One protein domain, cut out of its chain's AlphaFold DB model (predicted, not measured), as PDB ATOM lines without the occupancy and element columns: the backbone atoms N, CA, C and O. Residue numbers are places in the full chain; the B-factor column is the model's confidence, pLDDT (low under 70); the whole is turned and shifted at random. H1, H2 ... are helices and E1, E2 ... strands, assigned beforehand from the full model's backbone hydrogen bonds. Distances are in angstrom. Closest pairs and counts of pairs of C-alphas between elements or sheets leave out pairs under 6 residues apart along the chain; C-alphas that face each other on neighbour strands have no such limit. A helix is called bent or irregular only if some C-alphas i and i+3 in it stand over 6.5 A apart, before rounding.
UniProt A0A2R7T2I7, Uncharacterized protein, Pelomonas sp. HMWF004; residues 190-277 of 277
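Overview. This is residues 190 to 277 of the 277 residues of an uncharacterized protein of Pelomonas sp. HMWF004 (UniProt A0A2R7T2I7). Three helices pack together, with H2 between H1 and H3, and a long thin arm reaches away from them, made of the small strand hairpin E1 and E2 and the loop of residues 229 to 243. H1 and H2 lie side by side as a helical hairpin, while H3, the longest helix, crosses H2, and its end sticks out with residues 271 to 277. The printed part has 88 residues, mostly helix by its named elements, in the order H1, H2, E1, E2, H3, with the two strands antiparallel. It is loose, with a radius of gyration of the C-alphas of 15.6 A, and spans 46 by 33 by 20 A, the arm making much of the length.

Arrangement. H1, residues 191 to 201, touches H2, residues 205 to 217, and the two form a helical hairpin with a tight link. They run opposite ways at a shallow tilt of 17 degrees, their closest C-alphas, of Ala 198 and Ala 208, being 4.0 A apart. E1, residues 226 to 228, and E2, residues 244 to 246, form an antiparallel hairpin, with N 226 and O 246 at 2.9 A and N 244 and O 228 at 2.8 A, within hydrogen-bond range. H3, residues 256 to 274, touches H2 at a steep tilt of 50 degrees, the same way; the closest C-alphas, of Ala 210 and Ser 262, are 4.5 A apart. H1 and H3 are apart. In H1, H2 and H3 every O i to N i+4 pair is within hydrogen-bond range.

Along the chain. H1 begins at C-alpha 191 (38.091, 15.239, -46.191) and is 14.3 A long; it is irregular, but only just, with C-alphas 198 and 201 at 6.53 A. H2 measures 18.2 A, E1 6.5 A and E2 6.4 A. H3, 27.1 A, ends at C-alpha 274 (45.528, 25.663, -53.668).

Size, cuts and confidence. The C-alphas farthest apart, of Ala 240 and Arg 275, are 48.6 A apart. The printed part has no cut, and the link from E1 to E2 is long. Residues 240 and 277 have pLDDT under 70.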
ATOM      1  N   ASP A 190      37.224  18.459 -49.437       97.81
ATOM      2  CA  ASP A 190      36.335  17.771 -48.499       97.81
ATOM      3  C   ASP A 190      36.944  16.435 -48.037       97.81
ATOM      4  O   ASP A 190      37.035  15.468 -48.798       97.81
ATOM      5  N   VAL A 191      37.401  16.397 -46.783       97.12
ATOM      6  CA  VAL A 191      38.091  15.239 -46.191       97.12
ATOM      7  C   VAL A 191      37.137  14.071 -45.931       97.12
ATOM      8  O   VAL A 191      37.548  12.913 -46.030       97.12
ATOM      9  N   TRP A 192      35.864  14.347 -45.642       96.50
ATOM     10  CA  TRP A 192      34.867  13.294 -45.457       96.50
ATOM     11  C   TRP A 192      34.626  12.550 -46.776       96.50
ATOM     12  O   TRP A 192      34.687  11.322 -46.812       96.50
ATOM     13  N   ALA A 193      34.498  13.281 -47.886       98.19
ATOM     14  CA  ALA A 193      34.390  12.691 -49.215       98.19
ATOM     15  C   ALA A 193      35.633  11.858 -49.578       98.19
ATOM     16  O   ALA A 193      35.498  10.767 -50.129       98.19
ATOM     17  N   MET A 194      36.843  12.323 -49.230       98.31
ATOM     18  CA  MET A 194      38.082  11.548 -49.426       98.31
ATOM     19  C   MET A 194      38.059  10.222 -48.668       98.31
ATOM     20  O   MET A 194      38.487   9.206 -49.213       98.31
ATOM     21  N   LYS A 195      37.562  10.228 -47.426       97.44
ATOM     22  CA  LYS A 195      37.434   9.025 -46.605       97.44
ATOM     23  C   LYS A 195      36.494   8.016 -47.256       97.44
ATOM     24  O   LYS A 195      36.924   6.899 -47.510       97.44
ATOM     25  N   VAL A 196      35.267   8.427 -47.588       97.25
ATOM     26  CA  VAL A 196      34.258   7.542 -48.205       97.25
ATOM     27  C   VAL A 196      34.742   6.995 -49.549       97.25
ATOM     28  O   VAL A 196      34.572   5.811 -49.839       97.25
ATOM     29  N   LEU A 197      35.401   7.829 -50.361       98.25
ATOM     30  CA  LEU A 197      36.017   7.377 -51.607       98.25
ATOM     31  C   LEU A 197      37.069   6.296 -51.358       98.25
ATOM     32  O   LEU A 197      37.016   5.249 -51.991       98.25
ATOM     33  N   ALA A 198      38.002   6.538 -50.436       97.62
ATOM     34  CA  ALA A 198      39.082   5.605 -50.150       97.62
ATOM     35  C   ALA A 198      38.596   4.279 -49.553       97.62
ATOM     36  O   ALA A 198      39.165   3.243 -49.884       97.62
ATOM     37  N   SER A 199      37.601   4.310 -48.665       96.38
ATOM     38  CA  SER A 199      37.176   3.124 -47.921       96.38
ATOM     39  C   SER A 199      36.121   2.289 -48.646       96.38
ATOM     40  O   SER A 199      36.184   1.068 -48.563       96.38
ATOM     41  N   GLU A 200      35.171   2.919 -49.348       96.00
ATOM     42  CA  GLU A 200      33.969   2.224 -49.842       96.00
ATOM     43  C   GLU A 200      33.779   2.288 -51.364       96.00
ATOM     44  O   GLU A 200      33.181   1.383 -51.941       96.00
ATOM     45  N   LEU A 201      34.230   3.354 -52.041       96.56
ATOM     46  CA  LEU A 201      33.801   3.614 -53.426       96.56
ATOM     47  C   LEU A 201      34.880   3.435 -54.494       96.56
ATOM     48  O   LEU A 201      34.534   3.176 -55.652       96.56
ATOM     49  N   GLU A 202      36.158   3.631 -54.174       96.31
ATOM     50  CA  GLU A 202      37.245   3.481 -55.143       96.31
ATOM     51  C   GLU A 202      37.663   2.019 -55.294       96.31
ATOM     52  O   GLU A 202      38.144   1.381 -54.363       96.31
ATOM     53  N   GLU A 203      37.522   1.499 -56.512       94.06
ATOM     54  CA  GLU A 203      37.924   0.131 -56.848       94.06
ATOM     55  C   GLU A 203      39.431   0.025 -57.146       94.06
ATOM     56  O   GLU A 203      40.045  -1.015 -56.906       94.06
ATOM     57  N   ASP A 204      40.043   1.091 -57.685       96.19
ATOM     58  CA  ASP A 204      41.493   1.148 -57.905       96.19
ATOM     59  C   ASP A 204      42.200   1.517 -56.600       96.19
ATOM     60  O   ASP A 204      42.083   2.635 -56.095       96.19
ATOM     61  N   LEU A 205      43.009   0.589 -56.090       96.12
ATOM     62  CA  LEU A 205      43.778   0.771 -54.866       96.12
ATOM     63  C   LEU A 205      44.736   1.976 -54.951       96.12
ATOM     64  O   LEU A 205      45.009   2.611 -53.935       96.12
ATOM     65  N   ILE A 206      45.236   2.332 -56.144       97.44
ATOM     66  CA  ILE A 206      46.075   3.532 -56.317       97.44
ATOM     67  C   ILE A 206      45.252   4.808 -56.098       97.44
ATOM     68  O   ILE A 206      45.748   5.741 -55.463       97.44
ATOM     69  N   ASP A 207      44.014   4.855 -56.594       96.75
ATOM     70  CA  ASP A 207      43.110   5.991 -56.391       96.75
ATOM     71  C   ASP A 207      42.633   6.074 -54.936       96.75
ATOM     72  O   ASP A 207      42.679   7.158 -54.350       96.75
ATOM     73  N   ALA A 208      42.301   4.941 -54.309       97.81
ATOM     74  CA  ALA A 208      41.964   4.887 -52.885       97.81
ATOM     75  C   ALA A 208      43.093   5.465 -52.008       97.81
ATOM     76  O   ALA A 208      42.877   6.382 -51.211       97.81
ATOM     77  N   TRP A 209      44.336   5.015 -52.214       98.25
ATOM     78  CA  TRP A 209      45.498   5.568 -51.508       98.25
ATOM     79  C   TRP A 209      45.789   7.028 -51.869       98.25
ATOM     80  O   TRP A 209      46.293   7.770 -51.024       98.25
ATOM     81  N   ALA A 210      45.485   7.480 -53.089       98.38
ATOM     82  CA  ALA A 210      45.664   8.882 -53.458       98.38
ATOM     83  C   ALA A 210      44.770   9.803 -52.610       98.38
ATOM     84  O   ALA A 210      45.236  10.860 -52.178       98.38
ATOM     85  N   TRP A 211      43.536   9.389 -52.303       98.38
ATOM     86  CA  TRP A 211      42.652  10.126 -51.395       98.38
ATOM     87  C   TRP A 211      43.172  10.142 -49.954       98.38
ATOM     88  O   TRP A 211      43.210  11.209 -49.341       98.38
ATOM     89  N   VAL A 212      43.677   9.012 -49.444       98.25
ATOM     90  CA  VAL A 212      44.329   8.942 -48.119       98.25
ATOM     91  C   VAL A 212      45.524   9.894 -48.037       98.25
ATOM     92  O   VAL A 212      45.670  10.659 -47.082       98.25
ATOM     93  N   HIS A 213      46.399   9.884 -49.046       98.31
ATOM     94  CA  HIS A 213      47.559  10.777 -49.086       98.31
ATOM     95  C   HIS A 213      47.148  12.244 -49.195       98.31
ATOM     96  O   HIS A 213      47.801  13.097 -48.595       98.31
ATOM     97  N   LEU A 214      46.082  12.554 -49.936       98.44
ATOM     98  CA  LEU A 214      45.569  13.917 -50.043       98.44
ATOM     99  C   LEU A 214      45.028  14.418 -48.699       98.44
ATOM    100  O   LEU A 214      45.400  15.515 -48.287       98.44
ATOM    101  N   ALA A 215      44.236  13.610 -47.993       97.88
ATOM    102  CA  ALA A 215      43.747  13.951 -46.660       97.88
ATOM    103  C   ALA A 215      44.907  14.202 -45.680       97.88
ATOM    104  O   ALA A 215      44.942  15.230 -45.002       97.88
ATOM    105  N   ASN A 216      45.934  13.344 -45.703       97.69
ATOM    106  CA  ASN A 216      47.145  13.532 -44.899       97.69
ATOM    107  C   ASN A 216      47.876  14.843 -45.230       97.69
ATOM    108  O   ASN A 216      48.358  15.534 -44.333       97.69
ATOM    109  N   LEU A 217      47.946  15.224 -46.509       97.94
ATOM    110  CA  LEU A 217      48.529  16.503 -46.931       97.94
ATOM    111  C   LEU A 217      47.701  17.719 -46.485       97.94
ATOM    112  O   LEU A 217      48.266  18.804 -46.334       97.94
ATOM    113  N   LEU A 218      46.393  17.544 -46.278       96.81
ATOM    114  CA  LEU A 218      45.491  18.539 -45.688       96.81
ATOM    115  C   LEU A 218      45.504  18.521 -44.150       96.81
ATOM    116  O   LEU A 218      44.890  19.382 -43.528       96.81
ATOM    117  N   GLY A 219      46.257  17.601 -43.539       96.75
ATOM    118  CA  GLY A 219      46.452  17.527 -42.093       96.75
ATOM    119  C   GLY A 219      45.490  16.594 -41.364       96.75
ATOM    120  O   GLY A 219      45.394  16.682 -40.141       96.75
ATOM    121  N   THR A 220      44.794  15.699 -42.071       96.00
ATOM    122  CA  THR A 220      43.874  14.733 -41.460       96.00
ATOM    123  C   THR A 220      44.235  13.303 -41.841       96.00
ATOM    124  O   THR A 220      44.288  12.961 -43.020       96.00
ATOM    125  N   ASP A 221      44.433  12.452 -40.836       95.69
ATOM    126  CA  ASP A 221      44.565  11.009 -41.032       95.69
ATOM    127  C   ASP A 221      43.175  10.362 -41.029       95.69
ATOM    128  O   ASP A 221      42.564  10.166 -39.982       95.69
ATOM    129  N   VAL A 222      42.659  10.061 -42.222       94.88
ATOM    130  CA  VAL A 222      41.326   9.459 -42.402       94.88
ATOM    131  C   VAL A 222      41.273   7.973 -42.054       94.88
ATOM    132  O   VAL A 222      40.179   7.438 -41.897       94.88
ATOM    133  N   MET A 223      42.427   7.308 -41.938       95.50
ATOM    134  CA  MET A 223      42.512   5.886 -41.594       95.50
ATOM    135  C   MET A 223      42.618   5.657 -40.082       95.50
ATOM    136  O   MET A 223      42.515   4.518 -39.625       95.50
ATOM    137  N   ALA A 224      42.830   6.717 -39.296       93.19
ATOM    138  CA  ALA A 224      42.984   6.617 -37.855       93.19
ATOM    139  C   ALA A 224      41.692   6.134 -37.176       93.19
ATOM    140  O   ALA A 224      40.618   6.709 -37.348       93.19
ATOM    141  N   TYR A 225      41.831   5.105 -36.341       90.25
ATOM    142  CA  TYR A 225      40.798   4.728 -35.385       90.25
ATOM    143  C   TYR A 225      40.802   5.689 -34.199       90.25
ATOM    144  O   TYR A 225      41.867   6.077 -33.709       90.25
ATOM    145  N   HIS A 226      39.615   6.015 -33.700       88.69
ATOM    146  CA  HIS A 226      39.439   6.732 -32.444       88.69
ATOM    147  C   HIS A 226      38.808   5.815 -31.395       88.69
ATOM    148  O   HIS A 226      38.084   4.877 -31.722       88.69
ATOM    149  N   ALA A 227      39.160   6.053 -30.135       88.75
ATOM    150  CA  ALA A 227      38.634   5.302 -29.006       88.75
ATOM    151  C   ALA A 227      37.262   5.858 -28.614       88.75
ATOM    152  O   ALA A 227      37.142   7.065 -28.396       88.75
ATOM    153  N   VAL A 228      36.262   4.987 -28.502       90.31
ATOM    154  CA  VAL A 228      34.906   5.343 -28.063       90.31
ATOM    155  C   VAL A 228      34.443   4.452 -26.913       90.31
ATOM    156  O   VAL A 228      34.833   3.281 -26.838       90.31
ATOM    157  N   GLY A 229      33.651   5.022 -26.011       88.94
ATOM    158  CA  GLY A 229      33.002   4.323 -24.907       88.94
ATOM    159  C   GLY A 229      31.838   3.447 -25.373       88.94
ATOM    160  O   GLY A 229      31.560   3.306 -26.568       88.94
ATOM    161  N   GLU A 230      31.135   2.836 -24.419       87.62
ATOM    162  CA  GLU A 230      29.955   1.998 -24.701       87.62
ATOM    163  C   GLU A 230      28.780   2.806 -25.278       87.62
ATOM    164  O   GLU A 230      27.968   2.277 -26.035       87.62
ATOM    165  N   ASP A 231      28.709   4.097 -24.958       85.69
ATOM    166  CA  ASP A 231      27.729   5.044 -25.490       85.69
ATOM    167  C   ASP A 231      28.107   5.614 -26.872       85.69
ATOM    168  O   ASP A 231      27.346   6.395 -27.444       85.69
ATOM    169  N   GLY A 232      29.260   5.213 -27.425       83.19
ATOM    170  CA  GLY A 232      29.781   5.702 -28.701       83.19
ATOM    171  C   GLY A 232      30.404   7.099 -28.632       83.19
ATOM    172  O   GLY A 232      30.818   7.626 -29.665       83.19
ATOM    173  N   LEU A 233      30.497   7.707 -27.447       85.12
ATOM    174  CA  LEU A 233      31.186   8.982 -27.268       85.12
ATOM    175  C   LEU A 233      32.704   8.772 -27.209       85.12
ATOM    176  O   LEU A 233      33.161   7.671 -26.896       85.12
ATOM    177  N   PRO A 234      33.520   9.803 -27.509       87.06
ATOM    178  CA  PRO A 234      34.968   9.703 -27.381       87.06
ATOM    179  C   PRO A 234      35.355   9.261 -25.971       87.06
ATOM    180  O   PRO A 234      35.014   9.937 -25.001       87.06
ATOM    181  N   ALA A 235      36.091   8.155 -25.877       84.69
ATOM    182  CA  ALA A 235      36.512   7.618 -24.593       84.69
ATOM    183  C   ALA A 235      37.457   8.613 -23.906       84.69
ATOM    184  O   ALA A 235      38.473   9.024 -24.487       84.69
ATOM    185  N   ASP A 236      37.142   8.986 -22.669       82.00
ATOM    186  CA  ASP A 236      38.071   9.714 -21.815       82.00
ATOM    187  C   ASP A 236      38.993   8.747 -21.053       82.00
ATOM    188  O   ASP A 236      38.861   7.522 -21.087       82.00
ATOM    189  N   ALA A 237      40.040   9.292 -20.436       76.06
ATOM    190  CA  ALA A 237      41.060   8.472 -19.787       76.06
ATOM    191  C   ALA A 237      40.584   7.857 -18.457       76.06
ATOM    192  O   ALA A 237      41.279   6.995 -17.907       76.06
ATOM    193  N   ASP A 238      39.465   8.335 -17.914       83.44
ATOM    194  CA  ASP A 238      38.868   7.914 -16.650       83.44
ATOM    195  C   ASP A 238      37.643   7.006 -16.813       83.44
ATOM    196  O   ASP A 238      37.143   6.483 -15.810       83.44
ATOM    197  N   GLU A 239      37.234   6.721 -18.050       77.00
ATOM    198  CA  GLU A 239      36.142   5.810 -18.341       77.00
ATOM    199  C   GLU A 239      36.430   4.390 -17.831       77.00
ATOM    200  O   GLU A 239      37.321   3.661 -18.277       77.00
ATOM    201  N   ALA A 240      35.630   3.973 -16.850       67.56
ATOM    202  CA  ALA A 240      35.646   2.631 -16.294       67.56
ATOM    203  C   ALA A 240      34.701   1.722 -17.102       67.56
ATOM    204  O   ALA A 240      33.705   1.229 -16.575       67.56
ATOM    205  N   GLY A 241      35.007   1.511 -18.384       80.38
ATOM    206  CA  GLY A 241      34.179   0.742 -19.317       80.38
ATOM    207  C   GLY A 241      34.990   0.092 -20.445       80.38
ATOM    208  O   GLY A 241      36.188   0.353 -20.582       80.38
ATOM    209  N   PRO A 242      34.390  -0.827 -21.222       85.94
ATOM    210  CA  PRO A 242      35.009  -1.312 -22.447       85.94
ATOM    211  C   PRO A 242      35.182  -0.154 -23.441       85.94
ATOM    212  O   PRO A 242      34.255   0.611 -23.670       85.94
ATOM    213  N   ILE A 243      36.370  -0.063 -24.040       88.94
ATOM    214  CA  ILE A 243      36.694   0.918 -25.079       88.94
ATOM    215  C   ILE A 243      36.713   0.203 -26.428       88.94
ATOM    216  O   ILE A 243      37.348  -0.849 -26.574       88.94
ATOM    217  N   TYR A 244      36.053   0.795 -27.414       88.56
ATOM    218  CA  TYR A 244      35.972   0.313 -28.786       88.56
ATOM    219  C   TYR A 244      36.775   1.217 -29.723       88.56
ATOM    220  O   TYR A 244      37.048   2.374 -29.413       88.56
ATOM    221  N   ALA A 245      37.188   0.671 -30.864       89.81
ATOM    222  CA  ALA A 245      37.826   1.430 -31.931       89.81
ATOM    223  C   ALA A 245      36.780   1.732 -33.006       89.81
ATOM    224  O   ALA A 245      36.174   0.798 -33.528       89.81
ATOM    225  N   ASP A 246      36.604   3.006 -33.345       88.88
ATOM    226  CA  ASP A 246      35.642   3.451 -34.350       88.88
ATOM    227  C   ASP A 246      36.295   4.341 -35.421       88.88
ATOM    228  O   ASP A 246      37.406   4.862 -35.263       88.88
ATOM    229  N   GLY A 247      35.614   4.483 -36.555       82.19
ATOM    230  CA  GLY A 247      35.892   5.452 -37.607       82.19
ATOM    231  C   GLY A 247      37.110   5.184 -38.495       82.19
ATOM    232  O   GLY A 247      37.182   5.794 -39.558       82.19
ATOM    233  N   GLY A 248      38.046   4.316 -38.124       89.38
ATOM    234  CA  GLY A 248      39.189   3.959 -38.970       89.38
ATOM    235  C   GLY A 248      38.854   2.895 -40.018       89.38
ATOM    236  O   GLY A 248      37.845   2.196 -39.923       89.38
ATOM    237  N   PHE A 249      39.731   2.744 -41.010       95.12
ATOM    238  CA  PHE A 249      39.662   1.669 -42.004       95.12
ATOM    239  C   PHE A 249      41.066   1.245 -42.438       95.12
ATOM    240  O   PHE A 249      42.036   1.985 -42.266       95.12
ATOM    241  N   GLU A 250      41.179   0.052 -43.019       94.12
ATOM    242  CA  GLU A 250      42.438  -0.491 -43.525       94.12
ATOM    243  C   GLU A 250      42.387  -0.649 -45.047       94.12
ATOM    244  O   GLU A 250      41.367  -1.044 -45.608       94.12
ATOM    245  N   LEU A 251      43.510  -0.369 -45.710       95.00
ATOM    246  CA  LEU A 251      43.702  -0.618 -47.135       95.00
ATOM    247  C   LEU A 251      44.838  -1.607 -47.348       95.00
ATOM    248  O   LEU A 251      45.853  -1.587 -46.641       95.00
ATOM    249  N   ASP A 252      44.697  -2.419 -48.389       95.69
ATOM    250  CA  ASP A 252      45.771  -3.284 -48.845       95.69
ATOM    251  C   ASP A 252      47.021  -2.467 -49.190       95.69
ATOM    252  O   ASP A 252      46.969  -1.354 -49.723       95.69
ATOM    253  N   ARG A 253      48.188  -3.033 -48.881       93.44
ATOM    254  CA  ARG A 253      49.463  -2.357 -49.129       93.44
ATOM    255  C   ARG A 253      49.771  -2.310 -50.619       93.44
ATOM    256  O   ARG A 253      49.779  -3.337 -51.297       93.44
ATOM    257  N   LEU A 254      50.141  -1.127 -51.092       94.50
ATOM    258  CA  LEU A 254      50.685  -0.936 -52.429       94.50
ATOM    259  C   LEU A 254      52.137  -1.419 -52.529       94.50
ATOM    260  O   LEU A 254      52.891  -1.450 -51.555       94.50
ATOM    261  N   SER A 255      52.546  -1.759 -53.752       96.12
ATOM    262  CA  SER A 255      53.971  -1.814 -54.094       96.12
ATOM    263  C   SER A 255      54.596  -0.418 -54.003       96.12
ATOM    264  O   SER A 255      53.892   0.575 -54.163       96.12
ATOM    265  N   GLU A 256      55.914  -0.336 -53.814       95.19
ATOM    266  CA  GLU A 256      56.632   0.944 -53.691       95.19
ATOM    267  C   GLU A 256      56.357   1.888 -54.872       95.19
ATOM    268  O   GLU A 256      55.982   3.036 -54.664       95.19
ATOM    269  N   GLN A 257      56.413   1.379 -56.108       95.44
ATOM    270  CA  GLN A 257      56.120   2.182 -57.298       95.44
ATOM    271  C   GLN A 257      54.676   2.702 -57.319       95.44
ATOM    272  O   GLN A 257      54.430   3.846 -57.688       95.44
ATOM    273  N   ALA A 258      53.715   1.869 -56.917       95.88
ATOM    274  CA  ALA A 258      52.311   2.260 -56.904       95.88
ATOM    275  C   ALA A 258      51.998   3.265 -55.775       95.88
ATOM    276  O   ALA A 258      51.151   4.138 -55.959       95.88
ATOM    277  N   ASP A 259      52.696   3.184 -54.635       96.75
ATOM    278  CA  ASP A 259      52.613   4.195 -53.571       96.75
ATOM    279  C   ASP A 259      53.242   5.531 -54.003       96.75
ATOM    280  O   ASP A 259      52.708   6.601 -53.716       96.75
ATOM    281  N   GLU A 260      54.352   5.504 -54.746       97.00
ATOM    282  CA  GLU A 260      54.909   6.719 -55.351       97.00
ATOM    283  C   GLU A 260      53.910   7.384 -56.311       97.00
ATOM    284  O   GLU A 260      53.713   8.604 -56.250       97.00
ATOM    285  N   ASP A 261      53.242   6.586 -57.149       97.19
ATOM    286  CA  ASP A 261      52.237   7.061 -58.100       97.19
ATOM    287  C   ASP A 261      51.017   7.671 -57.385       97.19
ATOM    288  O   ASP A 261      50.570   8.767 -57.751       97.19
ATOM    289  N   SER A 262      50.498   7.025 -56.333       96.56
ATOM    290  CA  SER A 262      49.362   7.542 -55.552       96.56
ATOM    291  C   SER A 262      49.716   8.849 -54.829       96.56
ATOM    292  O   SER A 262      48.963   9.828 -54.894       96.56
ATOM    293  N   ARG A 263      50.916   8.950 -54.235       97.75
ATOM    294  CA  ARG A 263      51.424  10.199 -53.634       97.75
ATOM    295  C   ARG A 263      51.602  11.310 -54.663       97.75
ATOM    296  O   ARG A 263      51.366  12.480 -54.350       97.75
ATOM    297  N   ALA A 264      52.048  10.983 -55.876       97.69
ATOM    298  CA  ALA A 264      52.178  11.957 -56.955       97.69
ATOM    299  C   ALA A 264      50.806  12.503 -57.385       97.69
ATOM    300  O   ALA A 264      50.659  13.722 -57.538       97.69
ATOM    301  N   ARG A 265      49.785  11.635 -57.501       97.25
ATOM    302  CA  ARG A 265      48.391  12.042 -57.761       97.25
ATOM    303  C   ARG A 265      47.870  12.976 -56.665       97.25
ATOM    304  O   ARG A 265      47.407  14.071 -56.987       97.25
ATOM    305  N   ALA A 266      48.034  12.604 -55.396       97.38
ATOM    306  CA  ALA A 266      47.609  13.413 -54.253       97.38
ATOM    307  C   ALA A 266      48.236  14.819 -54.259       97.38
ATOM    308  O   ALA A 266      47.539  15.826 -54.134       97.38
ATOM    309  N   LYS A 267      49.551  14.919 -54.501       97.69
ATOM    310  CA  LYS A 267      50.245  16.215 -54.621       97.69
ATOM    311  C   LYS A 267      49.685  17.064 -55.761       97.69
ATOM    312  O   LYS A 267      49.484  18.262 -55.589       97.69
ATOM    313  N   MET A 268      49.404  16.463 -56.918       96.50
ATOM    314  CA  MET A 268      48.795  17.179 -58.040       96.50
ATOM    315  C   MET A 268      47.391  17.702 -57.695       96.50
ATOM    316  O   MET A 268      47.050  18.815 -58.095       96.50
ATOM    317  N   MET A 269      46.582  16.925 -56.970       96.81
ATOM    318  CA  MET A 269      45.255  17.354 -56.511       96.81
ATOM    319  C   MET A 269      45.355  18.516 -55.518       96.81
ATOM    320  O   MET A 269      44.679  19.526 -55.702       96.81
ATOM    321  N   LEU A 270      46.267  18.439 -54.543       96.81
ATOM    322  CA  LEU A 270      46.517  19.523 -53.589       96.81
ATOM    323  C   LEU A 270      46.893  20.835 -54.288       96.81
ATOM    324  O   LEU A 270      46.372  21.898 -53.959       96.81
ATOM    325  N   GLU A 271      47.766  20.769 -55.294       96.50
ATOM    326  CA  GLU A 271      48.152  21.945 -56.077       96.50
ATOM    327  C   GLU A 271      46.991  22.539 -56.883       96.50
ATOM    328  O   GLU A 271      47.006  23.731 -57.184       96.50
ATOM    329  N   ARG A 272      45.977  21.743 -57.243       94.31
ATOM    330  CA  ARG A 272      44.748  22.257 -57.868       94.31
ATOM    331  C   ARG A 272      43.854  22.948 -56.845       94.31
ATOM    332  O   ARG A 272      43.371  24.035 -57.148       94.31
ATOM    333  N   ILE A 273      43.686  22.361 -55.659       93.50
ATOM    334  CA  ILE A 273      42.921  22.958 -54.552       93.50
ATOM    335  C   ILE A 273      43.503  24.333 -54.206       93.50
ATOM    336  O   ILE A 273      42.793  25.332 -54.226       93.50
ATOM    337  N   ARG A 274      44.824  24.415 -54.017       92.75
ATOM    338  CA  ARG A 274      45.528  25.663 -53.668       92.75
ATOM    339  C   ARG A 274      45.417  26.782 -54.700       92.75
ATOM    340  O   ARG A 274      45.615  27.930 -54.339       92.75
ATOM    341  N   ARG A 275      45.165  26.471 -55.975       90.38
ATOM    342  CA  ARG A 275      45.000  27.484 -57.036       90.38
ATOM    343  C   ARG A 275      43.579  28.030 -57.142       90.38
ATOM    344  O   ARG A 275      43.366  28.963 -57.908       90.38
ATOM    345  N   ARG A 276      42.612  27.384 -56.487       79.50
ATOM    346  CA  ARG A 276      41.205  27.806 -56.474       79.50
ATOM    347  C   ARG A 276      40.895  28.769 -55.324       79.50
ATOM    348  O   ARG A 276      39.895  29.471 -55.420       79.50
ATOM    349  N   VAL A 277      41.727  28.768 -54.282       66.50
ATOM    350  CA  VAL A 277      41.711  29.711 -53.152       66.50
ATOM    351  C   VAL A 277      42.519  30.950 -53.517       66.50
ATOM    352  O   VAL A 277      42.065  32.061 -53.177       66.50
TER     353      VAL A 277